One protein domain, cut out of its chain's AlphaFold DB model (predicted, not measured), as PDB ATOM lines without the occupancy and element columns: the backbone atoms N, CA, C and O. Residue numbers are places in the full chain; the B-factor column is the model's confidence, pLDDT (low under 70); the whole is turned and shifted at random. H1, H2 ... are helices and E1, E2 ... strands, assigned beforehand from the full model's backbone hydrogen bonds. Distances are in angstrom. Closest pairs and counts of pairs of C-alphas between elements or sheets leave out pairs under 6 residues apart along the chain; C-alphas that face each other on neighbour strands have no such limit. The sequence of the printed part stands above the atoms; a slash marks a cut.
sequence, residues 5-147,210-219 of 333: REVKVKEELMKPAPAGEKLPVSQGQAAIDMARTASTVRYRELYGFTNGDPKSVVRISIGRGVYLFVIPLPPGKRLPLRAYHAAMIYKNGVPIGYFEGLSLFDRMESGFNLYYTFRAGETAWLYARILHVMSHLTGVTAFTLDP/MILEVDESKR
ATOM      1  N   ARG A   5     123.421 137.557 128.086       83.50
ATOM      2  CA  ARG A   5     124.045 136.850 126.949       83.50
ATOM      3  C   ARG A   5     123.650 137.404 125.577       83.50
ATOM      4  O   ARG A   5     124.375 137.174 124.622       83.50
ATOM      5  N   GLU A   6     122.532 138.118 125.499       85.00
ATOM      6  CA  GLU A   6     122.041 138.762 124.278       85.00
ATOM      7  C   GLU A   6     122.664 140.155 124.082       85.00
ATOM      8  O   GLU A   6     122.528 140.754 123.021       85.00
ATOM      9  N   VAL A   7     123.363 140.685 125.095       89.44
ATOM     10  CA  VAL A   7     123.975 142.014 125.049       89.44
ATOM     11  C   VAL A   7     125.399 141.915 124.523       89.44
ATOM     12  O   VAL A   7     126.288 141.376 125.185       89.44
ATOM     13  N   LYS A   8     125.626 142.510 123.355       90.81
ATOM     14  CA  LYS A   8     126.942 142.625 122.733       90.81
ATOM     15  C   LYS A   8     127.384 144.084 122.739       90.81
ATOM     16  O   LYS A   8     127.012 144.860 121.864       90.81
ATOM     17  N   VAL A   9     128.168 144.466 123.749       92.50
ATOM     18  CA  VAL A   9     128.510 145.877 124.001       92.50
ATOM     19  C   VAL A   9     129.202 146.526 122.806       92.50
ATOM     20  O   VAL A   9     128.795 147.603 122.400       92.50
ATOM     21  N   LYS A  10     130.191 145.866 122.193       88.88
ATOM     22  CA  LYS A  10     130.894 146.422 121.026       88.88
ATOM     23  C   LYS A  10     129.953 146.709 119.852       88.88
ATOM     24  O   LYS A  10     130.021 147.790 119.287       88.88
ATOM     25  N   GLU A  11     129.035 145.794 119.536       91.06
ATOM     26  CA  GLU A  11     128.028 146.019 118.487       91.06
ATOM     27  C   GLU A  11     127.075 147.168 118.855       91.06
ATOM     28  O   GLU A  11     126.715 147.972 118.000       91.06
ATOM     29  N   GLU A  12     126.704 147.292 120.134       93.25
ATOM     30  CA  GLU A  12     125.879 148.400 120.626       93.25
ATOM     31  C   GLU A  12     126.563 149.759 120.440       93.25
ATOM     32  O   GLU A  12     125.912 150.721 120.040       93.25
ATOM     33  N   LEU A  13     127.871 149.832 120.702       92.25
ATOM     34  CA  LEU A  13     128.666 151.057 120.585       92.25
ATOM     35  C   LEU A  13     128.789 151.553 119.137       92.25
ATOM     36  O   LEU A  13     128.931 152.754 118.933       92.25
ATOM     37  N   MET A  14     128.667 150.659 118.151       89.31
ATOM     38  CA  MET A  14     128.736 150.986 116.720       89.31
ATOM     39  C   MET A  14     127.403 151.458 116.122       89.31
ATOM     40  O   MET A  14     127.344 151.810 114.944       89.31
ATOM     41  N   LYS A  15     126.311 151.452 116.896       92.00
ATOM     42  CA  LYS A  15     125.003 151.912 116.409       92.00
ATOM     43  C   LYS A  15     124.987 153.426 116.177       92.00
ATOM     44  O   LYS A  15     125.730 154.138 116.850       92.00
ATOM     45  N   PRO A  16     124.081 153.940 115.321       91.00
ATOM     46  CA  PRO A  16     123.927 155.376 115.101       91.00
ATOM     47  C   PRO A  16     123.734 156.172 116.394       91.00
ATOM     48  O   PRO A  16     123.197 155.657 117.381       91.00
ATOM     49  N   ALA A  17     124.139 157.443 116.364       88.31
ATOM     50  CA  ALA A  17     124.036 158.339 117.507       88.31
ATOM     51  C   ALA A  17     122.594 158.397 118.048       88.31
ATOM     52  O   ALA A  17     121.648 158.536 117.266       88.31
ATOM     53  N   PRO A  18     122.396 158.303 119.375       88.31
ATOM     54  CA  PRO A  18     121.068 158.448 119.947       88.31
ATOM     55  C   PRO A  18     120.602 159.901 119.808       88.31
ATOM     56  O   PRO A  18     121.380 160.834 120.007       88.31
ATOM     57  N   ALA A  19     119.320 160.098 119.498       87.88
ATOM     58  CA  ALA A  19     118.732 161.430 119.459       87.88
ATOM     59  C   ALA A  19     118.691 162.028 120.874       87.88
ATOM     60  O   ALA A  19     118.154 161.419 121.806       87.88
ATOM     61  N   GLY A  20     119.269 163.219 121.023       92.62
ATOM     62  CA  GLY A  20     119.269 163.990 122.258       92.62
ATOM     63  C   GLY A  20     118.585 165.334 122.065       92.62
ATOM     64  O   GLY A  20     118.744 165.981 121.034       92.62
ATOM     65  N   GLU A  21     117.841 165.760 123.075       96.00
ATOM     66  CA  GLU A  21     117.164 167.047 123.116       96.00
ATOM     67  C   GLU A  21     117.776 167.899 124.220       96.00
ATOM     68  O   GLU A  21     117.770 167.520 125.394       96.00
ATOM     69  N   LYS A  22     118.303 169.066 123.851       96.69
ATOM     70  CA  LYS A  22     118.732 170.059 124.831       96.69
ATOM     71  C   LYS A  22     117.499 170.656 125.504       96.69
ATOM     72  O   LYS A  22     116.632 171.201 124.827       96.69
ATOM     73  N   LEU A  23     117.442 170.575 126.829       97.88
ATOM     74  CA  LEU A  23     116.292 171.061 127.580       97.88
ATOM     75  C   LEU A  23     116.308 172.591 127.729       97.88
ATOM     76  O   LEU A  23     117.382 173.193 127.840       97.88
ATOM     77  N   PRO A  24     115.126 173.232 127.816       98.12
ATOM     78  CA  PRO A  24     115.012 174.591 128.332       98.12
ATOM     79  C   PRO A  24     115.609 174.694 129.740       98.12
ATOM     80  O   PRO A  24     115.514 173.753 130.526       98.12
ATOM     81  N   VAL A  25     116.162 175.858 130.092       98.00
ATOM     82  CA  VAL A  25     116.893 176.059 131.361       98.00
ATOM     83  C   VAL A  25     116.060 175.677 132.591       98.00
ATOM     84  O   VAL A  25     116.579 175.042 133.503       98.00
ATOM     85  N   SER A  26     114.764 176.005 132.608       98.19
ATOM     86  CA  SER A  26     113.856 175.644 133.707       98.19
ATOM     87  C   SER A  26     113.692 174.130 133.866       98.19
ATOM     88  O   SER A  26     113.718 173.617 134.982       98.19
ATOM     89  N   GLN A  27     113.586 173.395 132.756       98.19
ATOM     90  CA  GLN A  27     113.511 171.933 132.771       98.19
ATOM     91  C   GLN A  27     114.864 171.296 133.107       98.19
ATOM     92  O   GLN A  27     114.909 170.289 133.811       98.19
ATOM     93  N   GLY A  28     115.970 171.893 132.651       97.94
ATOM     94  CA  GLY A  28     117.319 171.493 133.045       97.94
ATOM     95  C   GLY A  28     117.537 171.634 134.552       97.94
ATOM     96  O   GLY A  28     118.032 170.705 135.186       97.94
ATOM     97  N   GLN A  29     117.084 172.745 135.142       98.19
ATOM     98  CA  GLN A  29     117.114 172.952 136.591       98.19
ATOM     99  C   GLN A  29     116.277 171.896 137.322       98.19
ATOM    100  O   GLN A  29     116.794 171.231 138.215       98.19
ATOM    101  N   ALA A  30     115.037 171.656 136.886       97.56
ATOM    102  CA  ALA A  30     114.178 170.633 137.483       97.56
ATOM    103  C   ALA A  30     114.792 169.220 137.412       97.56
ATOM    104  O   ALA A  30     114.692 168.444 138.366       97.56
ATOM    105  N   ALA A  31     115.471 168.878 136.311       97.31
ATOM    106  CA  ALA A  31     116.169 167.602 136.173       97.31
ATOM    107  C   ALA A  31     117.337 167.461 137.167       97.31
ATOM    108  O   ALA A  31     117.512 166.390 137.756       97.31
ATOM    109  N   ILE A  32     118.108 168.533 137.381       97.81
ATOM    110  CA  ILE A  32     119.197 168.577 138.370       97.81
ATOM    111  C   ILE A  32     118.636 168.469 139.793       97.81
ATOM    112  O   ILE A  32     119.155 167.700 140.601       97.81
ATOM    113  N   ASP A  33     117.555 169.184 140.103       97.25
ATOM    114  CA  ASP A  33     116.894 169.151 141.413       97.25
ATOM    115  C   ASP A  33     116.387 167.744 141.743       97.25
ATOM    116  O   ASP A  33     116.600 167.238 142.849       97.25
ATOM    117  N   MET A  34     115.789 167.069 140.760       95.25
ATOM    118  CA  MET A  34     115.346 165.689 140.911       95.25
ATOM    119  C   MET A  34     116.523 164.720 141.074       95.25
ATOM    120  O   MET A  34     116.469 163.841 141.933       95.25
ATOM    121  N   ALA A  35     117.609 164.884 140.310       96.38
ATOM    122  CA  ALA A  35     118.811 164.061 140.458       96.38
ATOM    123  C   ALA A  35     119.437 164.205 141.857       96.38
ATOM    124  O   ALA A  35     119.790 163.201 142.488       96.38
ATOM    125  N   ARG A  36     119.503 165.438 142.381       96.12
ATOM    126  CA  ARG A  36     119.943 165.727 143.755       96.12
ATOM    127  C   ARG A  36     119.021 165.082 144.781       96.12
ATOM    128  O   ARG A  36     119.504 164.374 145.661       96.12
ATOM    129  N   THR A  37     117.711 165.255 144.641       94.25
ATOM    130  CA  THR A  37     116.712 164.709 145.574       94.25
ATOM    131  C   THR A  37     116.762 163.181 145.607       94.25
ATOM    132  O   THR A  37     116.905 162.585 146.674       94.25
ATOM    133  N   ALA A  38     116.738 162.534 144.438       93.06
ATOM    134  CA  ALA A  38     116.781 161.078 144.314       93.06
ATOM    135  C   ALA A  38     118.074 160.467 144.882       93.06
ATOM    136  O   ALA A  38     118.043 159.357 145.425       93.06
ATOM    137  N   SER A  39     119.195 161.185 144.783       92.19
ATOM    138  CA  SER A  39     120.489 160.742 145.315       92.19
ATOM    139  C   SER A  39     120.618 160.997 146.821       92.19
ATOM    140  O   SER A  39     121.049 160.105 147.553       92.19
ATOM    141  N   THR A  40     120.155 162.154 147.304       92.12
ATOM    142  CA  THR A  40     120.265 162.569 148.715       92.12
ATOM    143  C   THR A  40     119.515 161.624 149.646       92.12
ATOM    144  O   THR A  40     120.076 161.178 150.642       92.12
ATOM    145  N   VAL A  41     118.291 161.209 149.288       91.25
ATOM    146  CA  VAL A  41     117.508 160.245 150.093       91.25
ATOM    147  C   VAL A  41     118.151 158.852 150.181       91.25
ATOM    148  O   VAL A  41     117.678 157.990 150.914       91.25
ATOM    149  N   ARG A  42     119.227 158.616 149.421       89.75
ATOM    150  CA  ARG A  42     120.028 157.384 149.417       89.75
ATOM    151  C   ARG A  42     121.452 157.610 149.926       89.75
ATOM    152  O   ARG A  42     122.299 156.744 149.713       89.75
ATOM    153  N   TYR A  43     121.722 158.756 150.557       90.50
ATOM    154  CA  TYR A  43     123.047 159.151 151.045       90.50
ATOM    155  C   TYR A  43     124.115 159.116 149.942       90.50
ATOM    156  O   TYR A  43     125.248 158.681 150.152       90.50
ATOM    157  N   ARG A  44     123.734 159.526 148.726       90.31
ATOM    158  CA  ARG A  44     124.638 159.649 147.580       90.31
ATOM    159  C   ARG A  44     124.747 161.104 147.163       90.31
ATOM    160  O   ARG A  44     123.739 161.788 147.007       90.31
ATOM    161  N   GLU A  45     125.974 161.519 146.890       91.38
ATOM    162  CA  GLU A  45     126.289 162.789 146.255       91.38
ATOM    163  C   GLU A  45     127.162 162.525 145.027       91.38
ATOM    164  O   GLU A  45     128.082 161.708 145.076       91.38
ATOM    165  N   LEU A  46     126.852 163.204 143.922       94.19
ATOM    166  CA  LEU A  46     127.695 163.247 142.734       94.19
ATOM    167  C   LEU A  46     128.039 164.699 142.451       94.19
ATOM    168  O   LEU A  46     127.158 165.562 142.437       94.19
ATOM    169  N   TYR A  47     129.303 164.950 142.126       95.75
ATOM    170  CA  TYR A  47     129.799 166.297 141.873       95.75
ATOM    171  C   TYR A  47     129.004 167.030 140.777       95.75
ATOM    172  O   TYR A  47     128.707 168.219 140.923       95.75
ATOM    173  N   GLY A  48     128.593 166.320 139.719       94.12
ATOM    174  CA  GLY A  48     127.764 166.884 138.649       94.12
ATOM    175  C   GLY A  48     126.297 167.087 139.003       94.12
ATOM    176  O   GLY A  48     125.662 167.945 138.405       94.12
ATOM    177  N   PHE A  49     125.750 166.366 139.983       95.81
ATOM    178  CA  PHE A  49     124.410 166.676 140.490       95.81
ATOM    179  C   PHE A  49     124.448 167.917 141.384       95.81
ATOM    180  O   PHE A  49     123.567 168.765 141.280       95.81
ATOM    181  N   THR A  50     125.491 168.070 142.203       96.06
ATOM    182  CA  THR A  50     125.674 169.239 143.079       96.06
ATOM    183  C   THR A  50     125.947 170.520 142.291       96.06
ATOM    184  O   THR A  50     125.427 171.579 142.635       96.06
ATOM    185  N   ASN A  51     126.749 170.437 141.225       96.00
ATOM    186  CA  ASN A  51     127.258 171.604 140.499       96.00
ATOM    187  C   ASN A  51     126.756 171.718 139.050       96.00
ATOM    188  O   ASN A  51     127.320 172.507 138.299       96.00
ATOM    189  N   GLY A  52     125.772 170.918 138.633       95.69
ATOM    190  CA  GLY A  52     125.354 170.796 137.231       95.69
ATOM    191  C   GLY A  52     124.933 172.110 136.568       95.69
ATOM    192  O   GLY A  52     124.383 172.997 137.218       95.69
ATOM    193  N   ASP A  53     125.171 172.235 135.258       95.81
ATOM    194  CA  ASP A  53     124.743 173.398 134.471       95.81
ATOM    195  C   ASP A  53     123.325 173.200 133.903       95.81
ATOM    196  O   ASP A  53     123.159 172.452 132.929       95.81
ATOM    197  N   PRO A  54     122.298 173.902 134.424       96.69
ATOM    198  CA  PRO A  54     120.928 173.773 133.927       96.69
ATOM    199  C   PRO A  54     120.783 174.216 132.466       96.69
ATOM    200  O   PRO A  54     119.844 173.799 131.790       96.69
ATOM    201  N   LYS A  55     121.708 175.032 131.939       96.06
ATOM    202  CA  LYS A  55     121.664 175.533 130.556       96.06
ATOM    203  C   LYS A  55     122.127 174.516 129.522       96.06
ATOM    204  O   LYS A  55     122.008 174.785 128.325       96.06
ATOM    205  N   SER A  56     122.682 173.394 129.965       94.88
ATOM    206  CA  SER A  56     123.385 172.442 129.105       94.88
ATOM    207  C   SER A  56     122.891 171.004 129.290       94.88
ATOM    208  O   SER A  56     123.485 170.080 128.741       94.88
ATOM    209  N   VAL A  57     121.791 170.805 130.024       97.12
ATOM    210  CA  VAL A  57     121.190 169.483 130.231       97.12
ATOM    211  C   VAL A  57     120.608 168.946 128.926       97.12
ATOM    212  O   VAL A  57     119.867 169.640 128.223       97.12
ATOM    213  N   VAL A  58     120.910 167.683 128.629       97.06
ATOM    214  CA  VAL A  58     120.388 166.970 127.458       97.06
ATOM    215  C   VAL A  58     119.578 165.763 127.913       97.06
ATOM    216  O   VAL A  58     120.055 164.938 128.694       97.06
ATOM    217  N   ARG A  59     118.357 165.639 127.396       98.00
ATOM    218  CA  ARG A  59     117.499 164.464 127.555       98.00
ATOM    219  C   ARG A  59     117.705 163.518 126.378       98.00
ATOM    220  O   ARG A  59     117.578 163.925 125.229       98.00
ATOM    221  N   ILE A  60     117.976 162.248 126.656       98.00
ATOM    222  CA  ILE A  60     118.243 161.229 125.636       98.00
ATOM    223  C   ILE A  60     117.352 160.020 125.896       98.00
ATOM    224  O   ILE A  60     117.405 159.428 126.974       98.00
ATOM    225  N   SER A  61     116.543 159.634 124.909       96.38
ATOM    226  CA  SER A  61     115.789 158.379 124.957       96.38
ATOM    227  C   SER A  61     116.669 157.240 124.460       96.38
ATOM    228  O   SER A  61     117.213 157.303 123.358       96.38
ATOM    229  N   ILE A  62     116.787 156.173 125.249       94.94
ATOM    230  CA  ILE A  62     117.521 154.963 124.842       94.94
ATOM    231  C   ILE A  62     116.595 153.775 124.558       94.94
ATOM    232  O   ILE A  62     117.070 152.649 124.397       94.94
ATOM    233  N   GLY A  63     115.289 154.043 124.444       93.12
ATOM    234  CA  GLY A  63     114.247 153.061 124.163       93.12
ATOM    235  C   GLY A  63     113.684 152.396 125.420       93.12
ATOM    236  O   GLY A  63     114.177 152.575 126.533       93.12
ATOM    237  N   ARG A  64     112.610 151.613 125.244       93.25
ATOM    238  CA  ARG A  64     111.938 150.858 126.323       93.25
ATOM    239  C   ARG A  64     111.510 151.744 127.505       93.25
ATOM    240  O   ARG A  64     111.598 151.307 128.649       93.25
ATOM    241  N   GLY A  65     111.111 152.989 127.242       94.50
ATOM    242  CA  GLY A  65     110.725 153.953 128.277       94.50
ATOM    243  C   GLY A  65     111.878 154.434 129.165       94.50
ATOM    244  O   GLY A  65     111.627 154.924 130.264       94.50
ATOM    245  N   VAL A  66     113.135 154.265 128.735       96.25
ATOM    246  CA  VAL A  66     114.307 154.739 129.477       96.25
ATOM    247  C   VAL A  66     114.804 156.065 128.924       96.25
ATOM    248  O   VAL A  66     115.070 156.189 127.726       96.25
ATOM    249  N   TYR A  67     114.990 157.019 129.833       97.38
ATOM    250  CA  TYR A  67     115.538 158.336 129.546       97.38
ATOM    251  C   TYR A  67     116.776 158.595 130.397       97.38
ATOM    252  O   TYR A  67     116.801 158.301 131.594       97.38
ATOM    253  N   LEU A  68     117.790 159.172 129.764       98.19
ATOM    254  CA  LEU A  68     118.975 159.710 130.412       98.19
ATOM    255  C   LEU A  68     118.870 161.231 130.422       98.19
ATOM    256  O   LEU A  68     118.588 161.835 129.388       98.19
ATOM    257  N   PHE A  69     119.126 161.839 131.571       98.06
ATOM    258  CA  PHE A  69     119.310 163.283 131.690       98.06
ATOM    259  C   PHE A  69     120.786 163.526 131.946       98.06
ATOM    260  O   PHE A  69     121.249 163.336 133.070       98.06
ATOM    261  N   VAL A  70     121.522 163.867 130.889       97.56
ATOM    262  CA  VAL A  70     122.958 164.136 130.960       97.56
ATOM    263  C   VAL A  70     123.165 165.562 131.454       97.56
ATOM    264  O   VAL A  70     122.655 166.513 130.865       97.56
ATOM    265  N   ILE A  71     123.906 165.686 132.549       96.81
ATOM    266  CA  ILE A  71     124.145 166.908 133.308       96.81
ATOM    267  C   ILE A  71     125.652 167.211 133.238       96.81
ATOM    268  O   ILE A  71     126.443 166.569 133.940       96.81
ATOM    269  N   PRO A  72     126.074 168.146 132.370       93.69
ATOM    270  CA  PRO A  72     127.457 168.604 132.313       93.69
ATOM    271  C   PRO A  72     127.744 169.640 133.410       93.69
ATOM    272  O   PRO A  72     126.836 170.148 134.074       93.69
ATOM    273  N   LEU A  73     129.020 169.988 133.575       94.12
ATOM    274  CA  LEU A  73     129.448 171.026 134.510       94.12
ATOM    275  C   LEU A  73     129.520 172.417 133.862       94.12
ATOM    276  O   LEU A  73     129.999 172.553 132.729       94.12
ATOM    277  N   PRO A  74     129.175 173.482 134.608       92.25
ATOM    278  CA  PRO A  74     129.433 174.843 134.181       92.25
ATOM    279  C   PRO A  74     130.947 175.111 134.190       92.25
ATOM    280  O   PRO A  74     131.684 174.508 134.977       92.25
ATOM    281  N   PRO A  75     131.437 176.067 133.379       88.00
ATOM    282  CA  PRO A  75     132.869 176.312 133.207       88.00
ATOM    283  C   PRO A  75     133.672 176.478 134.506       88.00
ATOM    284  O   PRO A  75     134.781 175.971 134.602       88.00
ATOM    285  N   GLY A  76     133.116 177.159 135.515       87.81
ATOM    286  CA  GLY A  76     133.799 177.418 136.791       87.81
ATOM    287  C   GLY A  76     133.861 176.227 137.755       87.81
ATOM    288  O   GLY A  76     134.432 176.361 138.830       87.81
ATOM    289  N   LYS A  77     133.253 175.088 137.409       92.50
ATOM    290  CA  LYS A  77     133.224 173.879 138.246       92.50
ATOM    291  C   LYS A  77     133.928 172.695 137.600       92.50
ATOM    292  O   LYS A  77     134.014 171.645 138.222       92.50
ATOM    293  N   ARG A  78     134.413 172.836 136.367       92.06
ATOM    294  CA  ARG A  78     135.054 171.753 135.616       92.06
ATOM    295  C   ARG A  78     136.254 171.187 136.357       92.06
ATOM    296  O   ARG A  78     136.967 171.906 137.049       92.06
ATOM    297  N   LEU A  79     136.495 169.895 136.159       94.12
ATOM    298  CA  LEU A  79     137.698 169.268 136.687       94.12
ATOM    299  C   LEU A  79     138.939 169.778 135.933       94.12
ATOM    300  O   LEU A  79     138.833 170.058 134.735       94.12
ATOM    301  N   PRO A  80     140.113 169.819 136.591       92.69
ATOM    302  CA  PRO A  80     141.366 170.306 136.014       92.69
ATOM    303  C   PRO A  80     141.669 169.797 134.600       92.69
ATOM    304  O   PRO A  80     141.860 170.575 133.669       92.69
ATOM    305  N   LEU A  81     141.666 168.471 134.435       95.44
ATOM    306  CA  LEU A  81     142.066 167.801 133.193       95.44
ATOM    307  C   LEU A  81     140.902 167.065 132.541       95.44
ATOM    308  O   LEU A  81     140.717 167.124 131.327       95.44
ATOM    309  N   ARG A  82     140.107 166.371 133.361       96.38
ATOM    310  CA  ARG A  82     139.005 165.534 132.895       96.38
ATOM    311  C   ARG A  82     137.794 166.382 132.518       96.38
ATOM    312  O   ARG A  82     137.543 167.420 133.127       96.38
ATOM    313  N   ALA A  83     137.048 165.919 131.529       96.62
ATOM    314  CA  ALA A  83     135.672 166.331 131.308       96.62
ATOM    315  C   ALA A  83     134.741 165.496 132.191       96.62
ATOM    316  O   ALA A  83     134.983 164.300 132.366       96.62
ATOM    317  N   TYR A  84     133.686 166.103 132.724       96.12
ATOM    318  CA  TYR A  84     132.760 165.447 133.643       96.12
ATOM    319  C   TYR A  84     131.347 165.419 133.060       96.12
ATOM    320  O   TYR A  84     130.774 166.459 132.736       96.12
ATOM    321  N   HIS A  85     130.750 164.229 133.012       95.56
ATOM    322  CA  HIS A  85     129.360 164.037 132.611       95.56
ATOM    323  C   HIS A  85     128.642 163.167 133.641       95.56
ATOM    324  O   HIS A  85     128.927 161.977 133.761       95.56
ATOM    325  N   ALA A  86     127.687 163.743 134.368       96.81
ATOM    326  CA  ALA A  86     126.737 162.963 135.153       96.81
ATOM    327  C   ALA A  86     125.523 162.622 134.287       96.81
ATOM    328  O   ALA A  86     125.162 163.381 133.390       96.81
ATOM    329  N   ALA A  87     124.852 161.512 134.563       97.62
ATOM    330  CA  ALA A  87     123.547 161.234 133.991       97.62
ATOM    331  C   ALA A  87     122.617 160.609 135.022       97.62
ATOM    332  O   ALA A  87     122.971 159.634 135.682       97.62
ATOM    333  N   MET A  88     121.406 161.143 135.125       97.62
ATOM    334  CA  MET A  88     120.336 160.520 135.896       97.62
ATOM    335  C   MET A  88     119.521 159.591 134.991       97.62
ATOM    336  O   MET A  88     119.185 159.967 133.864       97.62
ATOM    337  N   ILE A  89     119.216 158.383 135.466       97.62
ATOM    338  CA  ILE A  89     118.556 157.329 134.685       97.62
ATOM    339  C   ILE A  89     117.115 157.173 135.168       97.62
ATOM    340  O   ILE A  89     116.874 156.868 136.338       97.62
ATOM    341  N   TYR A  90     116.162 157.306 134.246       96.81
ATOM    342  CA  TYR A  90     114.739 157.118 134.513       96.81
ATOM    343  C   TYR A  90     114.170 155.981 133.676       96.81
ATOM    344  O   TYR A  90     114.480 155.877 132.492       96.81
ATOM    345  N   LYS A  91     113.281 155.176 134.260       95.38
ATOM    346  CA  LYS A  91     112.454 154.182 133.560       95.38
ATOM    347  C   LYS A  91     110.992 154.525 133.800       95.38
ATOM    348  O   LYS A  91     110.547 154.490 134.941       95.38
ATOM    349  N   ASN A  92     110.251 154.848 132.742       94.81
ATOM    350  CA  ASN A  92     108.834 155.226 132.814       94.81
ATOM    351  C   ASN A  92     108.565 156.326 133.864       94.81
ATOM    352  O   ASN A  92     107.634 156.229 134.653       94.81
ATOM    353  N   GLY A  93     109.436 157.339 133.920       93.38
ATOM    354  CA  GLY A  93     109.347 158.439 134.890       93.38
ATOM    355  C   GLY A  93     109.910 158.134 136.284       93.38
ATOM    356  O   GLY A  93     110.073 159.055 137.077       93.38
ATOM    357  N   VAL A  94     110.282 156.886 136.581       94.44
ATOM    358  CA  VAL A  94     110.839 156.498 137.885       94.44
ATOM    359  C   VAL A  94     112.369 156.613 137.876       94.44
ATOM    360  O   VAL A  94     112.998 156.020 136.997       94.44
ATOM    361  N   PRO A  95     112.991 157.317 138.841       95.06
ATOM    362  CA  PRO A  95     114.441 157.316 139.026       95.06
ATOM    363  C   PRO A  95     114.957 155.914 139.380       95.06
ATOM    364  O   PRO A  95     114.614 155.378 140.435       95.06
ATOM    365  N   ILE A  96     115.802 155.324 138.530       95.19
ATOM    366  CA  ILE A  96     116.319 153.958 138.739       95.19
ATOM    367  C   ILE A  96     117.817 153.887 139.040       95.19
ATOM    368  O   ILE A  96     118.299 152.853 139.505       95.19
ATOM    369  N   GLY A  97     118.562 154.961 138.790       95.44
ATOM    370  CA  GLY A  97     120.002 154.987 139.009       95.44
ATOM    371  C   GLY A  97     120.677 156.190 138.372       95.44
ATOM    372  O   GLY A  97     120.014 157.125 137.920       95.44
ATOM    373  N   TYR A  98     122.001 156.142 138.315       96.62
ATOM    374  CA  TYR A  98     122.832 157.200 137.763       96.62
ATOM    375  C   TYR A  98     124.088 156.651 137.078       96.62
ATOM    376  O   TYR A  98     124.498 155.503 137.279       96.62
ATOM    377  N   PHE A  99     124.701 157.506 136.268       97.19
ATOM    378  CA  PHE A  99     126.005 157.299 135.663       97.19
ATOM    379  C   PHE A  99     126.901 158.519 135.903       97.19
ATOM    380  O   PHE A  99     126.430 159.654 135.893       97.19
ATOM    381  N   GLU A 100     128.192 158.286 136.081       96.38
ATOM    382  CA  GLU A 100     129.244 159.289 136.175       96.38
ATOM    383  C   GLU A 100     130.347 158.928 135.178       96.38
ATOM    384  O   GLU A 100     130.874 157.818 135.192       96.38
ATOM    385  N   GLY A 101     130.670 159.853 134.281       97.25
ATOM    386  CA  GLY A 101     131.723 159.704 133.285       97.25
ATOM    387  C   GLY A 101     132.800 160.756 133.488       97.25
ATOM    388  O   GLY A 101     132.517 161.952 133.380       97.25
ATOM    389  N   LEU A 102     134.035 160.317 133.736       97.50
ATOM    390  CA  LEU A 102     135.206 161.192 133.818       97.50
ATOM    391  C   LEU A 102     136.133 160.893 132.641       97.50
ATOM    392  O   LEU A 102     136.801 159.859 132.622       97.50
ATOM    393  N   SER A 103     136.170 161.785 131.654       98.12
ATOM    394  CA  SER A 103     136.862 161.534 130.386       98.12
ATOM    395  C   SER A 103     138.148 162.333 130.234       98.12
ATOM    396  O   SER A 103     138.203 163.509 130.592       98.12
ATOM    397  N   LEU A 104     139.163 161.716 129.638       97.88
ATOM    398  CA  LEU A 104     140.412 162.344 129.215       97.88
ATOM    399  C   LEU A 104     140.835 161.706 127.885       97.88
ATOM    400  O   LEU A 104     140.999 160.490 127.822       97.88
ATOM    401  N   PHE A 105     141.000 162.510 126.829       98.06
ATOM    402  CA  PHE A 105     141.167 162.011 125.454       98.06
ATOM    403  C   PHE A 105     140.035 161.041 125.051       98.06
ATOM    404  O   PHE A 105     138.856 161.396 125.077       98.06
ATOM    405  N   ASP A 106     140.399 159.830 124.651       97.38
ATOM    406  CA  ASP A 106     139.564 158.706 124.236       97.38
ATOM    407  C   ASP A 106     139.201 157.758 125.393       97.38
ATOM    408  O   ASP A 106     138.476 156.789 125.169       97.38
ATOM    409  N   ARG A 107     139.650 158.037 126.625       98.06
ATOM    410  CA  ARG A 107     139.381 157.219 127.817       98.06
ATOM    411  C   ARG A 107     138.325 157.851 128.721       98.06
ATOM    412  O   ARG A 107     138.398 159.038 129.022       98.06
ATOM    413  N   MET A 108     137.406 157.036 129.234       98.38
ATOM    414  CA  MET A 108     136.430 157.389 130.270       98.38
ATOM    415  C   MET A 108     136.549 156.455 131.477       98.38
ATOM    416  O   MET A 108     136.591 155.237 131.324       98.38
ATOM    417  N   GLU A 109     136.556 157.004 132.686       97.50
ATOM    418  CA  GLU A 109     136.219 156.268 133.912       97.50
ATOM    419  C   GLU A 109     134.692 156.229 134.032       97.50
ATOM    420  O   GLU A 109     134.052 157.283 134.019       97.50
ATOM    421  N   SER A 110     134.110 155.027 134.074       96.00
ATOM    422  CA  SER A 110     132.661 154.808 134.006       96.00
ATOM    423  C   SER A 110     132.081 154.354 135.348       96.00
ATOM    424  O   SER A 110     132.098 153.173 135.703       96.00
ATOM    425  N   GLY A 111     131.499 155.299 136.075       93.94
ATOM    426  CA  GLY A 111     130.726 155.105 137.294       93.94
ATOM    427  C   GLY A 111     129.277 154.742 136.993       93.94
ATOM    428  O   GLY A 111     128.501 155.624 136.666       93.94
ATOM    429  N   PHE A 112     128.857 153.482 137.116       94.00
ATOM    430  CA  PHE A 112     127.452 153.094 136.913       94.00
ATOM    431  C   PHE A 112     126.824 152.551 138.192       94.00
ATOM    432  O   PHE A 112     127.397 151.682 138.852       94.00
ATOM    433  N   ASN A 113     125.628 153.035 138.530       91.81
ATOM    434  CA  ASN A 113     124.884 152.550 139.681       91.81
ATOM    435  C   ASN A 113     123.385 152.476 139.383       91.81
ATOM    436  O   ASN A 113     122.782 153.442 138.921       91.81
ATOM    437  N   LEU A 114     122.775 151.337 139.708       92.25
ATOM    438  CA  LEU A 114     121.326 151.215 139.834       92.25
ATOM    439  C   LEU A 114     120.965 151.116 141.310       92.25
ATOM    440  O   LEU A 114     121.630 150.407 142.076       92.25
ATOM    441  N   TYR A 115     119.876 151.774 141.692       90.56
ATOM    442  CA  TYR A 115     119.334 151.633 143.036       90.56
ATOM    443  C   TYR A 115     118.906 150.189 143.280       90.56
ATOM    444  O   TYR A 115     118.441 149.517 142.362       90.56
ATOM    445  N   TYR A 116     119.063 149.727 144.523       84.69
ATOM    446  CA  TYR A 116     118.926 148.319 144.907       84.69
ATOM    447  C   TYR A 116     117.668 147.645 144.335       84.69
ATOM    448  O   TYR A 116     117.766 146.590 143.720       84.69
ATOM    449  N   THR A 117     116.514 148.312 144.430       86.69
ATOM    450  CA  THR A 117     115.212 147.834 143.932       86.69
ATOM    451  C   THR A 117     115.173 147.556 142.423       86.69
ATOM    452  O   THR A 117     114.361 146.758 141.972       86.69
ATOM    453  N   PHE A 118     116.037 148.204 141.637       88.31
ATOM    454  CA  PHE A 118     116.103 148.078 140.175       88.31
ATOM    455  C   PHE A 118     117.337 147.307 139.700       88.31
ATOM    456  O   PHE A 118     117.640 147.285 138.503       88.31
ATOM    457  N   ARG A 119     118.081 146.699 140.628       82.62
ATOM    458  CA  ARG A 119     119.152 145.764 140.288       82.62
ATOM    459  C   ARG A 119     118.548 144.425 139.877       82.62
ATOM    460  O   ARG A 119     117.456 144.067 140.295       82.62
ATOM    461  N   ALA A 120     119.314 143.683 139.081       72.19
ATOM    462  CA  ALA A 120     118.852 142.533 138.309       72.19
ATOM    463  C   ALA A 120     117.892 142.917 137.163       72.19
ATOM    464  O   ALA A 120     117.300 143.992 137.118       72.19
ATOM    465  N   GLY A 121     117.807 142.050 136.156       76.12
ATOM    466  CA  GLY A 121     117.045 142.304 134.936       76.12
ATOM    467  C   GLY A 121     117.873 142.871 133.785       76.12
ATOM    468  O   GLY A 121     118.885 142.286 133.401       76.12
ATOM    469  N   GLU A 122     117.446 143.998 133.206       86.69
ATOM    470  CA  GLU A 122     118.018 144.575 131.971       86.69
ATOM    471  C   GLU A 122     119.321 145.374 132.202       86.69
ATOM    472  O   GLU A 122     119.710 146.185 131.364       86.69
ATOM    473  N   THR A 123     120.021 145.163 133.323       91.56
ATOM    474  CA  THR A 123     121.208 145.938 133.734       91.56
ATOM    475  C   THR A 123     122.318 145.940 132.680       91.56
ATOM    476  O   THR A 123     122.877 146.989 132.380       91.56
ATOM    477  N   ALA A 124     122.614 144.781 132.083       92.81
ATOM    478  CA  ALA A 124     123.615 144.670 131.021       92.81
ATOM    479  C   ALA A 124     123.240 145.511 129.791       92.81
ATOM    480  O   ALA A 124     124.089 146.203 129.232       92.81
ATOM    481  N   TRP A 125     121.962 145.479 129.400       94.50
ATOM    482  CA  TRP A 125     121.449 146.253 128.273       94.50
ATOM    483  C   TRP A 125     121.493 147.754 128.577       94.50
ATOM    484  O   TRP A 125     122.021 148.515 127.770       94.50
ATOM    485  N   LEU A 126     121.028 148.172 129.762       95.44
ATOM    486  CA  LEU A 126     121.105 149.565 130.217       95.44
ATOM    487  C   LEU A 126     122.541 150.082 130.174       95.44
ATOM    488  O   LEU A 126     122.791 151.139 129.603       95.44
ATOM    489  N   TYR A 127     123.480 149.320 130.733       95.62
ATOM    490  CA  TYR A 127     124.884 149.701 130.754       95.62
ATOM    491  C   TYR A 127     125.443 149.863 129.335       95.62
ATOM    492  O   TYR A 127     125.993 150.913 129.021       95.62
ATOM    493  N   ALA A 128     125.212 148.896 128.439       95.94
ATOM    494  CA  ALA A 128     125.650 148.983 127.042       95.94
ATOM    495  C   ALA A 128     125.073 150.212 126.312       95.94
ATOM    496  O   ALA A 128     125.806 150.917 125.619       95.94
ATOM    497  N   ARG A 129     123.780 150.513 126.507       96.25
ATOM    498  CA  ARG A 129     123.128 151.705 125.936       96.25
ATOM    499  C   ARG A 129     123.700 153.008 126.493       96.25
ATOM    500  O   ARG A 129     123.854 153.967 125.744       96.25
ATOM    501  N   ILE A 130     124.026 153.058 127.782       97.00
ATOM    502  CA  ILE A 130     124.637 154.241 128.398       97.00
ATOM    503  C   ILE A 130     126.056 154.445 127.868       97.00
ATOM    504  O   ILE A 130     126.393 155.565 127.492       97.00
ATOM    505  N   LEU A 131     126.864 153.386 127.753       97.62
ATOM    506  CA  LEU A 131     128.188 153.494 127.135       97.62
ATOM    507  C   LEU A 131     128.089 153.961 125.673       97.62
ATOM    508  O   LEU A 131     128.888 154.790 125.249       97.62
ATOM    509  N   HIS A 132     127.079 153.502 124.924       96.81
ATOM    510  CA  HIS A 132     126.807 153.959 123.551       96.81
ATOM    511  C   HIS A 132     126.528 155.458 123.485       96.81
ATOM    512  O   HIS A 132     127.142 156.161 122.679       96.81
ATOM    513  N   VAL A 133     125.673 155.961 124.376       96.94
ATOM    514  CA  VAL A 133     125.382 157.395 124.504       96.94
ATOM    515  C   VAL A 133     126.645 158.175 124.848       96.94
ATOM    516  O   VAL A 133     126.947 159.174 124.197       96.94
ATOM    517  N   MET A 134     127.403 157.709 125.838       96.69
ATOM    518  CA  MET A 134     128.610 158.385 126.306       96.69
ATOM    519  C   MET A 134     129.713 158.395 125.244       96.69
ATOM    520  O   MET A 134     130.344 159.434 125.053       96.69
ATOM    521  N   SER A 135     129.902 157.303 124.495       96.12
ATOM    522  CA  SER A 135     130.841 157.250 123.365       96.12
ATOM    523  C   SER A 135     130.474 158.271 122.288       96.12
ATOM    524  O   SER A 135     131.333 159.020 121.833       96.12
ATOM    525  N   HIS A 136     129.192 158.402 121.938       94.62
ATOM    526  CA  HIS A 136     128.763 159.389 120.942       94.62
ATOM    527  C   HIS A 136     128.901 160.827 121.442       94.62
ATOM    528  O   HIS A 136     129.416 161.687 120.722       94.62
ATOM    529  N   LEU A 137     128.492 161.082 122.685       93.56
ATOM    530  CA  LEU A 137     128.549 162.410 123.285       93.56
ATOM    531  C   LEU A 137     129.991 162.910 123.416       93.56
ATOM    532  O   LEU A 137     130.261 164.081 123.171       93.56
ATOM    533  N   THR A 138     130.917 162.033 123.801       94.88
ATOM    534  CA  THR A 138     132.271 162.431 124.224       94.88
ATOM    535  C   THR A 138     133.380 161.988 123.271       94.88
ATOM    536  O   THR A 138     134.487 162.518 123.319       94.88
ATOM    537  N   GLY A 139     133.104 161.036 122.382       95.38
ATOM    538  CA  GLY A 139     134.074 160.441 121.462       95.38
ATOM    539  C   GLY A 139     134.979 159.375 122.059       95.38
ATOM    540  O   GLY A 139     135.882 158.909 121.372       95.38
ATOM    541  N   VAL A 140     134.760 158.991 123.315       96.88
ATOM    542  CA  VAL A 140     135.593 157.983 123.975       96.88
ATOM    543  C   VAL A 140     135.436 156.608 123.331       96.88
ATOM    544  O   VAL A 140     134.332 156.194 122.961       96.88
ATOM    545  N   THR A 141     136.553 155.897 123.236       96.19
ATOM    546  CA  THR A 141     136.661 154.538 122.689       96.19
ATOM    547  C   THR A 141     137.248 153.557 123.703       96.19
ATOM    548  O   THR A 141     137.322 152.364 123.416       96.19
ATOM    549  N   ALA A 142     137.622 154.025 124.897       97.56
ATOM    550  CA  ALA A 142     138.084 153.209 126.008       97.56
ATOM    551  C   ALA A 142     137.294 153.532 127.287       97.56
ATOM    552  O   ALA A 142     137.255 154.678 127.736       97.56
ATOM    553  N   PHE A 143     136.683 152.524 127.907       98.19
ATOM    554  CA  PHE A 143     135.945 152.652 129.167       98.19
ATOM    555  C   PHE A 143     136.658 151.890 130.270       98.19
ATOM    556  O   PHE A 143     136.982 150.722 130.095       98.19
ATOM    557  N   THR A 144     136.869 152.521 131.416       97.75
ATOM    558  CA  THR A 144     137.592 151.948 132.552       97.75
ATOM    559  C   THR A 144     136.735 151.907 133.800       97.75
ATOM    560  O   THR A 144     135.921 152.795 134.043       97.75
ATOM    561  N   LEU A 145     136.940 150.861 134.589       97.12
ATOM    562  CA  LEU A 145     136.257 150.613 135.848       97.12
ATOM    563  C   LEU A 145     137.257 150.686 136.988       97.12
ATOM    564  O   LEU A 145     138.325 150.069 136.922       97.12
ATOM    565  N   ASP A 146     136.882 151.413 138.034       93.94
ATOM    566  CA  ASP A 146     137.664 151.466 139.260       93.94
ATOM    567  C   ASP A 146     137.603 150.107 139.997       93.94
ATOM    568  O   ASP A 146     136.535 149.481 140.024       93.94
ATOM    569  N   PRO A 147     138.712 149.636 140.607       95.12
ATOM    570  CA  PRO A 147     138.745 148.415 141.414       95.12
ATOM    571  C   PRO A 147     137.598 148.293 142.428       95.12
ATOM    572  O   PRO A 147     137.028 147.210 142.601       95.12
ATOM    573  N   MET A 210     139.603 147.346 135.335       98.00
ATOM    574  CA  MET A 210     139.193 146.715 134.085       98.00
ATOM    575  C   MET A 210     138.943 147.765 133.005       98.00
ATOM    576  O   MET A 210     138.467 148.858 133.300       98.00
ATOM    577  N   ILE A 211     139.224 147.417 131.753       98.06
ATOM    578  CA  ILE A 211     139.076 148.290 130.593       98.06
ATOM    579  C   ILE A 211     138.331 147.583 129.457       98.06
ATOM    580  O   ILE A 211     138.533 146.395 129.211       98.06
ATOM    581  N   LEU A 212     137.450 148.308 128.777       97.62
ATOM    582  CA  LEU A 212     136.846 147.935 127.503       97.62
ATOM    583  C   LEU A 212     137.364 148.897 126.439       97.62
ATOM    584  O   LEU A 212     137.052 150.084 126.493       97.62
ATOM    585  N   GLU A 213     138.094 148.377 125.460       95.88
ATOM    586  CA  GLU A 213     138.532 149.131 124.285       95.88
ATOM    587  C   GLU A 213     137.703 148.738 123.063       95.88
ATOM    588  O   GLU A 213     137.499 147.557 122.763       95.88
ATOM    589  N   VAL A 214     137.188 149.755 122.378       92.31
ATOM    590  CA  VAL A 214     136.456 149.630 121.114       92.31
ATOM    591  C   VAL A 214     137.432 149.654 119.942       92.31
ATOM    592  O   VAL A 214     137.288 148.873 119.006       92.31
ATOM    593  N   ASP A 215     138.428 150.538 120.017       90.06
ATOM    594  CA  ASP A 215     139.497 150.678 119.033       90.06
ATOM    595  C   ASP A 215     140.659 149.741 119.395       90.06
ATOM    596  O   ASP A 215     141.500 150.064 120.233       90.06
ATOM    597  N   GLU A 216     140.690 148.560 118.775       88.69
ATOM    598  CA  GLU A 216     141.736 147.557 119.030       88.69
ATOM    599  C   GLU A 216     143.135 148.027 118.598       88.69
ATOM    600  O   GLU A 216     144.121 147.491 119.097       88.69
ATOM    601  N   SER A 217     143.255 149.039 117.725       93.06
ATOM    602  CA  SER A 217     144.565 149.548 117.284       93.06
ATOM    603  C   SER A 217     145.338 150.280 118.387       93.06
ATOM    604  O   SER A 217     146.552 150.429 118.291       93.06
ATOM    605  N   LYS A 218     144.638 150.708 119.445       92.81
ATOM    606  CA  LYS A 218     145.178 151.436 120.609       92.81
ATOM    607  C   LYS A 218     145.139 150.606 121.887       92.81
ATOM    608  O   LYS A 218     145.221 151.137 122.997       92.81
ATOM    609  N   ARG A 219     144.916 149.300 121.746       95.19
ATOM    610  CA  ARG A 219     144.734 148.410 122.882       95.19
ATOM    611  C   ARG A 219     145.998 148.365 123.737       95.19
ATOM    612  O   ARG A 219     147.072 148.055 123.242       95.19
TER     613      ARG A 219
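This is residues 5 to 147 and 210 to 219 of the 333 residues of an uncharacterized protein of Acidobacteria bacterium (UniProt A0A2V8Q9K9). One twisted sheet of eight strands curls round the long helix H4, while the long helix H2 and short H3 cover its opposite face. Short H1 packs on H4, and E1 and E8 are the sheet's two edges. The printed part has 153 residues, with four named helices and eight named strands in the order H1 E1 H2 H3 E2 E3 E4 E5 E6 H4 E7 E8. The sheet's order is E1 E2 E3 E4 E5 E6 E7 E8, mixed; the class is mixed, helices and strands. The whole is compact, with a radius of gyration of the C-alphas of 14.8 A and spans of 42 by 36 by 31 A.

H1, residues 9 to 13, touches residues 128 to 135 alone of H4, residues 123 to 138; the closest C-alphas, of Leu 13 and His 132, are 4.5 A apart. E1, residues 20 to 22, is antiparallel to E2, residues 58 to 63, with N 21 and O 59 within hydrogen-bond range at 2.8 A. H2, residues 25 to 40, is on the sheet at a height of 9.1 A, across E5, residues 94 to 104, at 79 degrees on the local plane. H3, residues 47 to 51, is on the same face and touches H2; the closest C-alphas, of Arg 36 and Phe 49, are 5.6 A apart. E2, E3 (residues 66 to 72), E4 (residues 83 to 91), E5 and E6 (residues 107 to 114) form a meander, each strand the antiparallel neighbour of the one before. Its N and O pairs within range include N 60 and O 68 at 2.8 A, N 69 and O 88 at 3.0 A, N 87 and O 99 at 2.8 A, and N 100 and O 111 at 2.7 A. H4 is on the face opposite to H2, in three layers, helices on both faces of a sheet. E6, H4 and E7, residues 142 to 145, form a strand-helix-strand unit, two parallel neighbour strands with a helix between, its crossover right-handed; N 144 and O 108 are 2.7 A apart. E8, residues 210 to 213, is antiparallel to E7, with N 143 and O 212 at 2.8 A. In the four helices every O i to N i+4 pair is within hydrogen-bond range.

H1 begins at C-alpha 9, (128.510, 145.877, 124.001). H2 is 22.2 A long, E4 26.3 A, E5 31.4 A, E6 22.5 A and H4 22.0 A. E8 ends at C-alpha 213, (138.532, 149.131, 124.285).

The C-alphas of Val 41 and Ser 217, the two farthest apart, are 43.9 A apart. Residues 148 to 209 are not printed; C-alphas 147 and 210 are 7.5 A apart across the cut. Of the links that are printed whole, none is long. The mean pLDDT of the printed part is 94.2, and no printed residue is under 70.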